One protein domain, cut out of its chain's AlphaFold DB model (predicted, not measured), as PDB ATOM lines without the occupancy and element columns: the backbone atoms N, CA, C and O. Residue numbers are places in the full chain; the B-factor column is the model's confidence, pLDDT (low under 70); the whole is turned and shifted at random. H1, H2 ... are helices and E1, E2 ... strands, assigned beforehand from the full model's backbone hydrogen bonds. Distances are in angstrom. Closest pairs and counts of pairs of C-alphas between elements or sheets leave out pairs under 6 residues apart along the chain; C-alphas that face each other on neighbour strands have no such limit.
ATOM      1  N   GLU A  63     -45.795  40.241  81.155       85.94
ATOM      2  CA  GLU A  63     -45.873  41.384  82.060       85.94
ATOM      3  C   GLU A  63     -46.489  40.937  83.387       85.94
ATOM      4  O   GLU A  63     -47.632  40.483  83.434       85.94
ATOM      5  N   ARG A  64     -45.719  41.046  84.472       90.88
ATOM      6  CA  ARG A  64     -46.117  40.610  85.814       90.88
ATOM      7  C   ARG A  64     -46.270  41.819  86.721       90.88
ATOM      8  O   ARG A  64     -45.324  42.596  86.867       90.88
ATOM      9  N   LYS A  65     -47.440  41.977  87.340       93.94
ATOM     10  CA  LYS A  65     -47.735  43.098  88.238       93.94
ATOM     11  C   LYS A  65     -48.516  42.686  89.482       93.94
ATOM     12  O   LYS A  65     -49.459  41.902  89.434       93.94
ATOM     13  N   MET A  66     -48.120  43.269  90.602       95.12
ATOM     14  CA  MET A  66     -48.802  43.216  91.886       95.12
ATOM     15  C   MET A  66     -49.629  44.493  92.047       95.12
ATOM     16  O   MET A  66     -49.111  45.593  91.864       95.12
ATOM     17  N   VAL A  67     -50.907  44.356  92.387       96.69
ATOM     18  CA  VAL A  67     -51.839  45.468  92.600       96.69
ATOM     19  C   VAL A  67     -52.184  45.534  94.083       96.69
ATOM     20  O   VAL A  67     -52.826  44.629  94.604       96.69
ATOM     21  N   LEU A  68     -51.777  46.607  94.755       97.44
ATOM     22  CA  LEU A  68     -52.024  46.827  96.178       97.44
ATOM     23  C   LEU A  68     -53.184  47.802  96.357       97.44
ATOM     24  O   LEU A  68     -53.138  48.936  95.866       97.44
ATOM     25  N   ARG A  69     -54.212  47.377  97.088       97.62
ATOM     26  CA  ARG A  69     -55.406  48.166  97.403       97.62
ATOM     27  C   ARG A  69     -55.605  48.206  98.907       97.62
ATOM     28  O   ARG A  69     -55.386  47.211  99.590       97.62
ATOM     29  N   SER A  70     -56.030  49.353  99.420       97.00
ATOM     30  CA  SER A  70     -56.424  49.474 100.819       97.00
ATOM     31  C   SER A  70     -57.795  50.110 100.936       97.00
ATOM     32  O   SER A  70     -58.169  50.937 100.101       97.00
ATOM     33  N   ASP A  71     -58.499  49.741 101.996       95.81
ATOM     34  CA  ASP A  71     -59.752  50.352 102.406       95.81
ATOM     35  C   ASP A  71     -59.604  50.913 103.832       95.81
ATOM     36  O   ASP A  71     -59.447  50.124 104.769       95.81
ATOM     37  N   PRO A  72     -59.588  52.249 104.023       96.31
ATOM     38  CA  PRO A  72     -59.688  53.303 103.000       96.31
ATOM     39  C   PRO A  72     -58.419  53.462 102.127       96.31
ATOM     40  O   PRO A  72     -57.335  53.008 102.514       96.31
ATOM     41  N   PRO A  73     -58.496  54.125 100.951       96.44
ATOM     42  CA  PRO A  73     -57.337  54.348 100.082       96.44
ATOM     43  C   PRO A  73     -56.380  55.409 100.648       96.44
ATOM     44  O   PRO A  73     -56.744  56.201 101.518       96.44
ATOM     45  N   GLY A  74     -55.158  55.483 100.112       95.56
ATOM     46  CA  GLY A  74     -54.187  56.532 100.447       95.56
ATOM     47  C   GLY A  74     -53.066  56.123 101.403       95.56
ATOM     48  O   GLY A  74     -52.320  56.991 101.873       95.56
ATOM     49  N   ALA A  75     -52.924  54.826 101.673       97.25
ATOM     50  CA  ALA A  75     -51.812  54.278 102.436       97.25
ATOM     51  C   ALA A  75     -50.523  54.282 101.612       97.25
ATOM     52  O   ALA A  75     -50.545  53.966 100.422       97.25
ATOM     53  N   VAL A  76     -49.395  54.625 102.233       97.69
ATOM     54  CA  VAL A  76     -48.087  54.458 101.592       97.69
ATOM     55  C   VAL A  76     -47.718  52.986 101.677       97.69
ATOM     56  O   VAL A  76     -47.645  52.428 102.768       97.69
ATOM     57  N   ALA A  77     -47.516  52.366 100.523       97.69
ATOM     58  CA  ALA A  77     -47.202  50.955 100.415       97.69
ATOM     59  C   ALA A  77     -45.702  50.736 100.220       97.69
ATOM     60  O   ALA A  77     -45.060  51.407  99.401       97.69
ATOM     61  N   TYR A  78     -45.183  49.745 100.936       97.50
ATOM     62  CA  TYR A  78     -43.837  49.217 100.791       97.50
ATOM     63  C   TYR A  78     -43.911  47.730 100.466       97.50
ATOM     64  O   TYR A  78     -44.726  47.011 101.047       97.50
ATOM     65  N   VAL A  79     -43.055  47.279  99.557       96.88
ATOM     66  CA  VAL A  79     -42.876  45.867  99.211       96.88
ATOM     67  C   VAL A  79     -41.412  45.537  99.440       96.88
ATOM     68  O   VAL A  79     -40.550  46.198  98.876       96.88
ATOM     69  N   ASP A  80     -41.137  44.553 100.296       96.06
ATOM     70  CA  ASP A  80     -39.777  44.158 100.686       96.06
ATOM     71  C   ASP A  80     -38.910  45.358 101.131       96.06
ATOM     72  O   ASP A  80     -37.771  45.519 100.704       96.06
ATOM     73  N   ASP A  81     -39.487  46.225 101.975       95.44
ATOM     74  CA  ASP A  81     -38.901  47.485 102.478       95.44
ATOM     75  C   ASP A  81     -38.703  48.606 101.445       95.44
ATOM     76  O   ASP A  81     -38.311  49.717 101.809       95.44
ATOM     77  N   GLU A  82     -39.029  48.380 100.172       95.62
ATOM     78  CA  GLU A  82     -38.977  49.411  99.141       95.62
ATOM     79  C   GLU A  82     -40.329  50.114  99.000       95.62
ATOM     80  O   GLU A  82     -41.373  49.482  98.837       95.62
ATOM     81  N   ARG A  83     -40.327  51.451  99.041       95.94
ATOM     82  CA  ARG A  83     -41.545  52.246  98.849       95.94
ATOM     83  C   ARG A  83     -42.012  52.153  97.398       95.94
ATOM     84  O   ARG A  83     -41.406  52.766  96.521       95.94
ATOM     85  N   VAL A  84     -43.147  51.500  97.164       95.50
ATOM     86  CA  VAL A  84     -43.698  51.325  95.810       95.50
ATOM     87  C   VAL A  84     -44.659  52.444  95.417       95.50
ATOM     88  O   VAL A  84     -44.655  52.889  94.274       95.50
ATOM     89  N   GLY A  85     -45.462  52.968  96.347       95.38
ATOM     90  CA  GLY A  85     -46.460  53.974  95.987       95.38
ATOM     91  C   GLY A  85     -47.490  54.274  97.065       95.38
ATOM     92  O   GLY A  85     -47.252  54.071  98.251       95.38
ATOM     93  N   VAL A  86     -48.632  54.811  96.632       97.06
ATOM     94  CA  VAL A  86     -49.795  55.112  97.477       97.06
ATOM     95  C   VAL A  86     -50.980  54.300  96.970       97.06
ATOM     96  O   VAL A  86     -51.247  54.318  95.771       97.06
ATOM     97  N   THR A  87     -51.691  53.602  97.852       96.44
ATOM     98  CA  THR A  87     -52.824  52.752  97.477       96.44
ATOM     99  C   THR A  87     -54.007  53.563  96.916       96.44
ATOM    100  O   THR A  87     -54.333  54.627  97.452       96.44
ATOM    101  N   PRO A  88     -54.702  53.062  95.877       96.88
ATOM    102  CA  PRO A  88     -54.366  51.878  95.082       96.88
ATOM    103  C   PRO A  88     -53.145  52.108  94.166       96.88
ATOM    104  O   PRO A  88     -53.085  53.103  93.444       96.88
ATOM    105  N   CYS A  89     -52.188  51.175  94.163       94.81
ATOM    106  CA  CYS A  89     -50.988  51.236  93.316       94.81
ATOM    107  C   CYS A  89     -50.640  49.884  92.685       94.81
ATOM    108  O   CYS A  89     -51.071  48.836  93.160       94.81
ATOM    109  N   GLU A  90     -49.866  49.920  91.601       95.12
ATOM    110  CA  GLU A  90     -49.355  48.733  90.910       95.12
ATOM    111  C   GLU A  90     -47.823  48.752  90.934       95.12
ATOM    112  O   GLU A  90     -47.228  49.811  90.721       95.12
ATOM    113  N   THR A  91     -47.197  47.598  91.158       94.31
ATOM    114  CA  THR A  91     -45.740  47.420  91.096       94.31
ATOM    115  C   THR A  91     -45.389  46.157  90.307       94.31
ATOM    116  O   THR A  91     -46.039  45.124  90.497       94.31
ATOM    117  N   PRO A  92     -44.400  46.190  89.399       93.94
ATOM    118  CA  PRO A  92     -43.957  44.989  88.704       93.94
ATOM    119  C   PRO A  92     -43.217  44.035  89.653       93.94
ATOM    120  O   PRO A  92     -42.653  44.460  90.661       93.94
ATOM    121  N   PHE A  93     -43.182  42.744  89.316       91.00
ATOM    122  CA  PHE A  93     -42.356  41.755  90.019       91.00
ATOM    123  C   PHE A  93     -41.725  40.752  89.045       91.00
ATOM    124  O   PHE A  93     -42.292  40.443  88.002       91.00
ATOM    125  N   SER A  94     -40.548  40.218  89.388       87.12
ATOM    126  CA  SER A  94     -39.823  39.270  88.519       87.12
ATOM    127  C   SER A  94     -40.008  37.805  88.908       87.12
ATOM    128  O   SER A  94     -40.020  36.941  88.041       87.12
ATOM    129  N   HIS A  95     -40.150  37.520  90.204       86.56
ATOM    130  CA  HIS A  95     -40.181  36.154  90.730       86.56
ATOM    131  C   HIS A  95     -41.403  35.942  91.616       86.56
ATOM    132  O   HIS A  95     -41.715  36.803  92.448       86.56
ATOM    133  N   TYR A  96     -42.033  34.779  91.443       91.38
ATOM    134  CA  TYR A  96     -43.074  34.260  92.325       91.38
ATOM    135  C   TYR A  96     -42.521  33.883  93.698       91.38
ATOM    136  O   TYR A  96     -41.321  33.654  93.860       91.38
ATOM    137  N   GLY A  97     -43.415  33.812  94.679       93.00
ATOM    138  CA  GLY A  97     -43.083  33.610  96.085       93.00
ATOM    139  C   GLY A  97     -43.858  34.568  96.982       93.00
ATOM    140  O   GLY A  97     -44.760  35.268  96.530       93.00
ATOM    141  N   THR A  98     -43.509  34.610  98.260       96.06
ATOM    142  CA  THR A  98     -44.155  35.504  99.227       96.06
ATOM    143  C   THR A  98     -43.380  36.809  99.331       96.06
ATOM    144  O   THR A  98     -42.160  36.792  99.489       96.06
ATOM    145  N   ARG A  99     -44.088  37.934  99.240       96.50
ATOM    146  CA  ARG A  99     -43.537  39.283  99.407       96.50
ATOM    147  C   ARG A  99     -44.031  39.887 100.708       96.50
ATOM    148  O   ARG A  99     -45.193  39.687 101.058       96.50
ATOM    149  N   ARG A 100     -43.186  40.657 101.391       97.69
ATOM    150  CA  ARG A 100     -43.612  41.378 102.593       97.69
ATOM    151  C   ARG A 100     -44.195  42.723 102.192       97.69
ATOM    152  O   ARG A 100     -43.483  43.555 101.634       97.69
ATOM    153  N   VAL A 101     -45.466  42.948 102.499       97.94
ATOM    154  CA  VAL A 101     -46.156  44.214 102.249       97.94
ATOM    155  C   VAL A 101     -46.346  44.954 103.563       97.94
ATOM    156  O   VAL A 101     -46.859  44.400 104.535       97.94
ATOM    157  N   VAL A 102     -45.952  46.224 103.583       98.25
ATOM    158  CA  VAL A 102     -46.187  47.128 104.709       98.25
ATOM    159  C   VAL A 102     -46.997  48.321 104.221       98.25
ATOM    160  O   VAL A 102     -46.625  48.974 103.247       98.25
ATOM    161  N   LEU A 103     -48.102  48.614 104.902       97.94
ATOM    162  CA  LEU A 103     -48.913  49.803 104.669       97.94
ATOM    163  C   LEU A 103     -48.748  50.768 105.838       97.94
ATOM    164  O   LEU A 103     -49.059  50.439 106.985       97.94
ATOM    165  N   GLU A 104     -48.282  51.975 105.536       97.00
ATOM    166  CA  GLU A 104     -48.046  53.020 106.525       97.00
ATOM    167  C   GLU A 104     -48.948  54.232 106.308       97.00
ATOM    168  O   GLU A 104     -49.247  54.648 105.182       97.00
ATOM    169  N   TYR A 105     -49.356  54.828 107.427       95.94
ATOM    170  CA  TYR A 105     -50.125  56.059 107.426       95.94
ATOM    171  C   TYR A 105     -49.234  57.248 107.087       95.94
ATOM    172  O   TYR A 105     -48.275  57.559 107.791       95.94
ATOM    173  N   HIS A 106     -49.615  57.974 106.041       95.88
ATOM    174  CA  HIS A 106     -49.056  59.282 105.751       95.88
ATOM    175  C   HIS A 106     -50.203  60.262 105.517       95.88
ATOM    176  O   HIS A 106     -50.985  60.127 104.576       95.88
ATOM    177  N   ARG A 107     -50.324  61.253 106.408       94.19
ATOM    178  CA  ARG A 107     -51.493  62.144 106.471       94.19
ATOM    179  C   ARG A 107     -51.795  62.817 105.136       94.19
ATOM    180  O   ARG A 107     -52.946  62.871 104.722       94.19
ATOM    181  N   GLU A 108     -50.770  63.321 104.456       95.56
ATOM    182  CA  GLU A 108     -50.946  64.021 103.183       95.56
ATOM    183  C   GLU A 108     -51.507  63.106 102.085       95.56
ATOM    184  O   GLU A 108     -52.479  63.470 101.423       95.56
ATOM    185  N   SER A 109     -50.937  61.908 101.907       93.88
ATOM    186  CA  SER A 109     -51.390  60.976 100.869       93.88
ATOM    187  C   SER A 109     -52.783  60.440 101.173       93.88
ATOM    188  O   SER A 109     -53.604  60.333 100.265       93.88
ATOM    189  N   PHE A 110     -53.064  60.179 102.450       95.62
ATOM    190  CA  PHE A 110     -54.351  59.683 102.909       95.62
ATOM    191  C   PHE A 110     -55.468  60.703 102.694       95.62
ATOM    192  O   PHE A 110     -56.483  60.386 102.078       95.62
ATOM    193  N   LEU A 111     -55.266  61.957 103.116       95.75
ATOM    194  CA  LEU A 111     -56.248  63.015 102.878       95.75
ATOM    195  C   LEU A 111     -56.439  63.254 101.381       95.75
ATOM    196  O   LEU A 111     -57.570  63.323 100.917       95.75
ATOM    197  N   LYS A 112     -55.355  63.318 100.598       95.00
ATOM    198  CA  LYS A 112     -55.436  63.517  99.144       95.00
ATOM    199  C   LYS A 112     -56.235  62.413  98.443       95.00
ATOM    200  O   LYS A 112     -57.022  62.726  97.553       95.00
ATOM    201  N   ALA A 113     -56.058  61.154  98.841       94.12
ATOM    202  CA  ALA A 113     -56.798  60.023  98.281       94.12
ATOM    203  C   ALA A 113     -58.293  60.038  98.648       94.12
ATOM    204  O   ALA A 113     -59.108  59.530  97.885       94.12
ATOM    205  N   ASN A 114     -58.657  60.668  99.770       94.94
ATOM    206  CA  ASN A 114     -60.024  60.723 100.298       94.94
ATOM    207  C   ASN A 114     -60.673  62.116 100.146       94.94
ATOM    208  O   ASN A 114     -61.483  62.540 100.965       94.94
ATOM    209  N   GLY A 115     -60.314  62.872  99.103       93.19
ATOM    210  CA  GLY A 115     -60.965  64.157  98.799       93.19
ATOM    211  C   GLY A 115     -60.623  65.303  99.764       93.19
ATOM    212  O   GLY A 115     -61.348  66.290  99.837       93.19
ATOM    213  N   GLY A 116     -59.517  65.190 100.496       93.81
ATOM    214  CA  GLY A 116     -59.018  66.185 101.446       93.81
ATOM    215  C   GLY A 116     -59.527  66.011 102.879       93.81
ATOM    216  O   GLY A 116     -59.084  66.746 103.760       93.81
ATOM    217  N   VAL A 117     -60.413  65.043 103.128       93.19
ATOM    218  CA  VAL A 117     -61.031  64.797 104.438       93.19
ATOM    219  C   VAL A 117     -60.782  63.349 104.851       93.19
ATOM    220  O   VAL A 117     -60.822  62.443 104.022       93.19
ATOM    221  N   ALA A 118     -60.477  63.125 106.131       92.56
ATOM    222  CA  ALA A 118     -60.315  61.773 106.650       92.56
ATOM    223  C   ALA A 118     -61.680  61.056 106.659       92.56
ATOM    224  O   ALA A 118     -62.669  61.666 107.074       92.56
ATOM    225  N   PRO A 119     -61.753  59.785 106.230       94.50
ATOM    226  CA  PRO A 119     -62.954  58.977 106.392       94.50
ATOM    227  C   PRO A 119     -63.381  58.891 107.867       94.50
ATOM    228  O   PRO A 119     -62.521  58.981 108.749       94.50
ATOM    229  N   PRO A 120     -64.680  58.687 108.152       92.06
ATOM    230  CA  PRO A 120     -65.175  58.576 109.521       92.06
ATOM    231  C   PRO A 120     -64.436  57.489 110.306       92.06
ATOM    232  O   PRO A 120     -64.306  56.362 109.829       92.06
ATOM    233  N   GLY A 121     -63.959  57.826 111.504       90.94
ATOM    234  CA  GLY A 121     -63.183  56.921 112.352       90.94
ATOM    235  C   GLY A 121     -61.686  56.876 112.035       90.94
ATOM    236  O   GLY A 121     -60.941  56.252 112.779       90.94
ATOM    237  N   PHE A 122     -61.216  57.542 110.977       93.81
ATOM    238  CA  PHE A 122     -59.798  57.613 110.600       93.81
ATOM    239  C   PHE A 122     -59.189  59.000 110.846       93.81
ATOM    240  O   PHE A 122     -58.163  59.356 110.259       93.81
ATOM    241  N   GLU A 123     -59.794  59.810 111.717       90.62
ATOM    242  CA  GLU A 123     -59.346  61.175 112.015       90.62
ATOM    243  C   GLU A 123     -57.947  61.192 112.648       90.62
ATOM    244  O   GLU A 123     -57.149  62.090 112.371       90.62
ATOM    245  N   ALA A 124     -57.635  60.174 113.459       90.56
ATOM    246  CA  ALA A 124     -56.318  59.957 114.059       90.56
ATOM    247  C   ALA A 124     -55.338  59.200 113.135       90.56
ATOM    248  O   ALA A 124     -54.165  59.052 113.476       90.56
ATOM    249  N   GLY A 125     -55.796  58.744 111.964       92.69
ATOM    250  CA  GLY A 125     -55.062  57.868 111.051       92.69
ATOM    251  C   GLY A 125     -55.433  56.393 111.201       92.69
ATOM    252  O   GLY A 125     -56.496  56.057 111.723       92.69
ATOM    253  N   PHE A 126     -54.563  55.509 110.712       94.75
ATOM    254  CA  PHE A 126     -54.730  54.054 110.789       94.75
ATOM    255  C   PHE A 126     -53.468  53.365 111.312       94.75
ATOM    256  O   PHE A 126     -52.372  53.933 111.284       94.75
ATOM    257  N   GLN A 127     -53.629  52.134 111.791       94.94
ATOM    258  CA  GLN A 127     -52.538  51.307 112.303       94.94
ATOM    259  C   GLN A 127     -51.670  50.762 111.166       94.94
ATOM    260  O   GLN A 127     -52.180  50.386 110.112       94.94
ATOM    261  N   ARG A 128     -50.353  50.680 111.391       95.69
ATOM    262  CA  ARG A 128     -49.427  50.037 110.449       95.69
ATOM    263  C   ARG A 128     -49.862  48.589 110.219       95.69
ATOM    264  O   ARG A 128     -50.005  47.835 111.179       95.69
ATOM    265  N   VAL A 129     -50.045  48.217 108.955       96.62
ATOM    266  CA  VAL A 129     -50.390  46.846 108.561       96.62
ATOM    267  C   VAL A 129     -49.158  46.198 107.951       96.62
ATOM    268  O   VAL A 129     -48.581  46.742 107.012       96.62
ATOM    269  N   GLU A 130     -48.769  45.042 108.479       97.50
ATOM    270  CA  GLU A 130     -47.750  44.171 107.895       97.50
ATOM    271  C   GLU A 130     -48.420  42.865 107.484       97.50
ATOM    272  O   GLU A 130     -49.120  42.245 108.285       97.50
ATOM    273  N   ALA A 131     -48.242  42.474 106.228       96.75
ATOM    274  CA  ALA A 131     -48.882  41.292 105.680       96.75
ATOM    275  C   ALA A 131     -47.999  40.603 104.643       96.75
ATOM    276  O   ALA A 131     -47.268  41.243 103.885       96.75
ATOM    277  N   ASP A 132     -48.138  39.286 104.577       97.19
ATOM    278  CA  ASP A 132     -47.526  38.467 103.544       97.19
ATOM    279  C   ASP A 132     -48.427  38.439 102.303       97.19
ATOM    280  O   ASP A 132     -49.610  38.101 102.377       97.19
ATOM    281  N   ALA A 133     -47.863  38.794 101.151       95.88
ATOM    282  CA  ALA A 133     -48.516  38.760  99.848       95.88
ATOM    283  C   ALA A 133     -47.972  37.578  99.025       95.88
ATOM    284  O   ALA A 133     -46.905  37.696  98.409       95.88
ATOM    285  N   PRO A 134     -48.652  36.415  99.021       95.44
ATOM    286  CA  PRO A 134     -48.233  35.270  98.224       95.44
ATOM    287  C   PRO A 134     -48.526  35.509  96.738       95.44
ATOM    288  O   PRO A 134     -49.681  35.575  96.324       95.44
ATOM    289  N   LEU A 135     -47.477  35.597  95.923       93.50
ATOM    290  CA  LEU A 135     -47.567  35.611  94.466       93.50
ATOM    291  C   LEU A 135     -47.604  34.170  93.954       93.50
ATOM    292  O   LEU A 135     -46.574  33.491  93.895       93.50
ATOM    293  N   GLY A 136     -48.798  33.707  93.588       88.88
ATOM    294  CA  GLY A 136     -49.014  32.360  93.064       88.88
ATOM    295  C   GLY A 136     -48.548  32.236  91.618       88.88
ATOM    296  O   GLY A 136     -48.803  33.126  90.812       88.88
ATOM    297  N   ILE A 137     -47.884  31.127  91.278       87.50
ATOM    298  CA  ILE A 137     -47.508  30.822  89.892       87.50
ATOM    299  C   ILE A 137     -48.787  30.440  89.131       87.50
ATOM    300  O   ILE A 137     -49.448  29.470  89.519       87.50
ATOM    301  N   PRO A 138     -49.153  31.144  88.047       82.38
ATOM    302  CA  PRO A 138     -50.257  30.723  87.204       82.38
ATOM    303  C   PRO A 138     -49.950  29.371  86.553       82.38
ATOM    304  O   PRO A 138     -48.807  29.090  86.192       82.38
ATOM    305  N   TRP A 139     -50.971  28.544  86.329       79.25
ATOM    306  CA  TRP A 139     -50.802  27.191  85.772       79.25
ATOM    307  C   TRP A 139     -50.026  27.159  84.439       79.25
ATOM    308  O   TRP A 139     -49.357  26.174  84.136       79.25
ATOM    309  N   TYR A 140     -50.093  28.241  83.658       73.38
ATOM    310  CA  TYR A 140     -49.446  28.377  82.353       73.38
ATOM    311  C   TYR A 140     -47.956  28.765  82.409       73.38
ATOM    312  O   TYR A 140     -47.312  28.724  81.368       73.38
ATOM    313  N   GLN A 141     -47.413  29.111  83.585       76.31
ATOM    314  CA  GLN A 141     -45.982  29.416  83.800       76.31
ATOM    315  C   GLN A 141     -45.237  28.293  84.530       76.31
ATOM    316  O   GLN A 141     -44.147  28.476  85.071       76.31
ATOM    317  N   TRP A 142     -45.831  27.102  84.601       78.19
ATOM    318  CA  TRP A 142     -45.104  25.950  85.116       78.19
ATOM    319  C   TRP A 142     -44.018  25.548  84.104       78.19
ATOM    320  O   TRP A 142     -44.337  25.507  82.917       78.19
ATOM    321  N   PRO A 143     -42.782  25.193  84.515       67.00
ATOM    322  CA  PRO A 143     -41.605  25.127  83.630       67.00
ATOM    323  C   PRO A 143     -41.770  24.308  82.338       67.00
ATOM    324  O   PRO A 143     -41.099  24.559  81.344       67.00
ATOM    325  N   VAL A 144     -42.659  23.311  82.348       66.44
ATOM    326  CA  VAL A 144     -42.957  22.464  81.184       66.44
ATOM    327  C   VAL A 144     -43.954  23.122  80.220       66.44
ATOM    328  O   VAL A 144     -43.837  22.956  79.009       66.44
ATOM    329  N   PHE A 145     -44.935  23.862  80.740       65.12
ATOM    330  CA  PHE A 145     -45.943  24.568  79.942       65.12
ATOM    331  C   PHE A 145     -45.440  25.930  79.452       65.12
ATOM    332  O   PHE A 145     -45.794  26.318  78.343       65.12
ATOM    333  N   ASP A 146     -44.570  26.576  80.233       65.12
ATOM    334  CA  ASP A 146     -43.968  27.894  79.987       65.12
ATOM    335  C   ASP A 146     -43.259  27.974  78.623       65.12
ATOM    336  O   ASP A 146     -43.525  28.858  77.819       65.12
ATOM    337  N   LEU A 147     -42.459  26.960  78.269       67.00
ATOM    338  CA  LEU A 147     -41.768  26.920  76.971       67.00
ATOM    339  C   LEU A 147     -42.741  26.820  75.781       67.00
ATOM    340  O   LEU A 147     -42.467  27.327  74.697       67.00
ATOM    341  N   ILE A 148     -43.878  26.140  75.957       62.91
ATOM    342  CA  ILE A 148     -44.864  25.964  74.884       62.91
ATOM    343  C   ILE A 148     -45.705  27.227  74.743       62.91
ATOM    344  O   ILE A 148     -45.969  27.652  73.622       62.91
ATOM    345  N   THR A 149     -46.112  27.838  75.853       61.25
ATOM    346  CA  THR A 149     -46.873  29.087  75.836       61.25
ATOM    347  C   THR A 149     -46.019  30.228  75.297       61.25
ATOM    348  O   THR A 149     -46.498  30.943  74.425       61.25
ATOM    349  N   GLU A 150     -44.743  30.337  75.669       64.00
ATOM    350  CA  GLU A 150     -43.858  31.387  75.151       64.00
ATOM    351  C   GLU A 150     -43.519  31.249  73.655       64.00
ATOM    352  O   GLU A 150     -43.269  32.245  72.976       64.00
ATOM    353  N   ILE A 151     -43.531  30.031  73.106       66.31
ATOM    354  CA  ILE A 151     -43.260  29.794  71.677       66.31
ATOM    355  C   ILE A 151     -44.543  29.857  70.833       66.31
ATOM    356  O   ILE A 151     -44.508  30.293  69.682       66.31
ATOM    357  N   ALA A 152     -45.680  29.401  71.369       64.38
ATOM    358  CA  ALA A 152     -46.923  29.258  70.609       64.38
ATOM    359  C   ALA A 152     -47.818  30.505  70.640       64.38
ATOM    360  O   ALA A 152     -48.723  30.621  69.808       64.38
ATOM    361  N   ILE A 153     -47.598  31.422  71.586       64.44
ATOM    362  CA  ILE A 153     -48.468  32.573  71.815       64.44
ATOM    363  C   ILE A 153     -47.762  33.867  71.373       64.44
ATOM    364  O   ILE A 153     -46.890  34.366  72.076       64.44
ATOM    365  N   PRO A 154     -48.157  34.474  70.236       64.19
ATOM    366  CA  PRO A 154     -47.541  35.703  69.732       64.19
ATOM    367  C   PRO A 154     -48.080  36.983  70.407       64.19
ATOM    368  O   PRO A 154     -47.953  38.068  69.841       64.19
ATOM    369  N   PHE A 155     -48.728  36.880  71.573       69.44
ATOM    370  CA  PHE A 155     -49.322  38.009  72.299       69.44
ATOM    371  C   PHE A 155     -48.775  38.134  73.728       69.44
ATOM    372  O   PHE A 155     -48.422  37.142  74.359       69.44
ATOM    373  N   THR A 156     -48.718  39.365  74.245       74.31
ATOM    374  CA  THR A 156     -48.258  39.659  75.610       74.31
ATOM    375  C   THR A 156     -49.215  39.054  76.634       74.31
ATOM    376  O   THR A 156     -50.400  39.391  76.654       74.31
ATOM    377  N   LEU A 157     -48.701  38.184  77.503       79.06
ATOM    378  CA  LEU A 157     -49.447  37.665  78.647       79.06
ATOM    379  C   LEU A 157     -49.284  38.616  79.831       79.06
ATOM    380  O   LEU A 157     -48.166  38.944  80.221       79.06
ATOM    381  N   THR A 158     -50.402  39.048  80.413       84.19
ATOM    382  CA  THR A 158     -50.408  39.891  81.614       84.19
ATOM    383  C   THR A 158     -50.847  39.066  82.817       84.19
ATOM    384  O   THR A 158     -51.977  38.583  82.857       84.19
ATOM    385  N   ASP A 159     -49.969  38.938  83.808       89.12
ATOM    386  CA  ASP A 159     -50.274  38.378  85.123       89.12
ATOM    387  C   ASP A 159     -50.446  39.527  86.124       89.12
ATOM    388  O   ASP A 159     -49.494  40.247  86.433       89.12
ATOM    389  N   ALA A 160     -51.677  39.731  86.594       92.25
ATOM    390  CA  ALA A 160     -52.023  40.771  87.553       92.25
ATOM    391  C   ALA A 160     -52.624  40.143  88.813       92.25
ATOM    392  O   ALA A 160     -53.745  39.636  88.778       92.25
ATOM    393  N   GLN A 161     -51.897  40.216  89.928       94.06
ATOM    394  CA  GLN A 161     -52.343  39.682  91.216       94.06
ATOM    395  C   GLN A 161     -52.743  40.824  92.146       94.06
ATOM    396  O   GLN A 161     -51.962  41.750  92.370       94.06
ATOM    397  N   VAL A 162     -53.980  40.779  92.641       96.19
ATOM    398  CA  VAL A 162     -54.582  41.845  93.451       96.19
ATOM    399  C   VAL A 162     -54.561  41.454  94.923       96.19
ATOM    400  O   VAL A 162     -54.964  40.348  95.273       96.19
ATOM    401  N   PHE A 163     -54.120  42.386  95.763       97.06
ATOM    402  CA  PHE A 163     -54.094  42.261  97.214       97.06
ATOM    403  C   PHE A 163     -54.875  43.419  97.832       97.06
ATOM    404  O   PHE A 163     -54.517  44.587  97.652       97.06
ATOM    405  N   ASP A 164     -55.944  43.081  98.546       97.56
ATOM    406  CA  ASP A 164     -56.831  44.025  99.220       97.56
ATOM    407  C   ASP A 164     -56.594  43.983 100.736       97.56
ATOM    408  O   ASP A 164     -56.607  42.915 101.351       97.56
ATOM    409  N   TYR A 165     -56.394  45.153 101.345       96.94
ATOM    410  CA  TYR A 165     -56.111  45.300 102.773       96.94
ATOM    411  C   TYR A 165     -57.133  46.209 103.455       96.94
ATOM    412  O   TYR A 165     -57.284  47.374 103.088       96.94
ATOM    413  N   ALA A 166     -57.793  45.703 104.494       96.50
ATOM    414  CA  ALA A 166     -58.634  46.519 105.364       96.50
ATOM    415  C   ALA A 166     -57.770  47.196 106.437       96.50
ATOM    416  O   ALA A 166     -57.011  46.527 107.142       96.50
ATOM    417  N   LEU A 167     -57.875  48.518 106.558       96.31
ATOM    418  CA  LEU A 167     -57.115  49.297 107.530       96.31
ATOM    419  C   LEU A 167     -57.924  49.475 108.812       96.31
ATOM    420  O   LEU A 167     -59.096  49.844 108.778       96.31
TER     421      LEU A 167
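This is residues 63 to 167 of the 225 residues of the protein "PEGA domain-containing protein" of Planctomycetes bacterium (UniProt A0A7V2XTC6). Two small sheets lie face to face as a sandwich in the middle of a long, narrow domain: E3, E2, E5 and E6 make one, and E4, E1 and E7 the other. H2 lies beyond one end of the sandwich, and H1 with the unnamed stretch 114 to 128 lies at the other end. The printed part has 105 residues, with seven named strands and two named helices in the order E1 E2 E3 E4 E5 H1 E6 H2 E7, class mixed. The sheet E3 - E2 - E5 - E6 is antiparallel, and E4 - E1 - E7 is mixed. The whole is loose, with a radius of gyration of the C-alphas of 16.7 A, and a rod spanning 53 by 23 by 20 A.

Start at E1, residues 63 to 71, the inner strand of its sheet. Beside it runs E7, residues 157 to 166, parallel at 17 degrees, with N 65 and O 159 2.8 A apart. E4, residues 89 to 92, is its antiparallel neighbour, with N 66 and O 91 at 2.8 A. In the other sheet, strongly twisted, E2, residues 76 to 79, and E3, residues 82 to 86, form a hairpin, with N 77 and O 85 at 2.9 A. E5, residues 97 to 104, is antiparallel to E2, with N 78 and O 102 at 2.8 A, and to E6, residues 129 to 135, with N 101 and O 131 at 2.8 A. The facing parts of this sandwich, two sheets face to face, are 9.2 A centre to centre, their strands at 32 degrees. The closest C-alphas of E3 and E4 are those of Val 84 and Thr 91, 6.5 A apart. H1, residues 107 to 113, only grazes the sheet of E2; its closest C-alpha pair with E3 is Ser 109 and Val 86, 7.0 A. H2, residues 143 to 152, is on neither sheet. Each O i to N i+4 pair of H1 is within hydrogen-bond range, and 4 of 6 in H2.

Find C-alpha 63 at (-45.873, 41.384, 82.060); from there E1 runs 26.2 A to C-alpha 71. E5 is 22.6 A long and E6 18.2 A. H2 runs 14.7 A from C-alpha 143 at (-41.605, 25.127, 83.630). E7, 29.6 A, ends at C-alpha 166 at (-58.634, 46.519, 105.364).

The C-alphas farthest apart are those of Ala 124 and Ala 152, 54.0 A. The printed part has no cut. The link from H1 to E6 is long, with 15 residues. Mean pLDDT of the printed part is 89.8; look for values under 70 at residues 143 to 155.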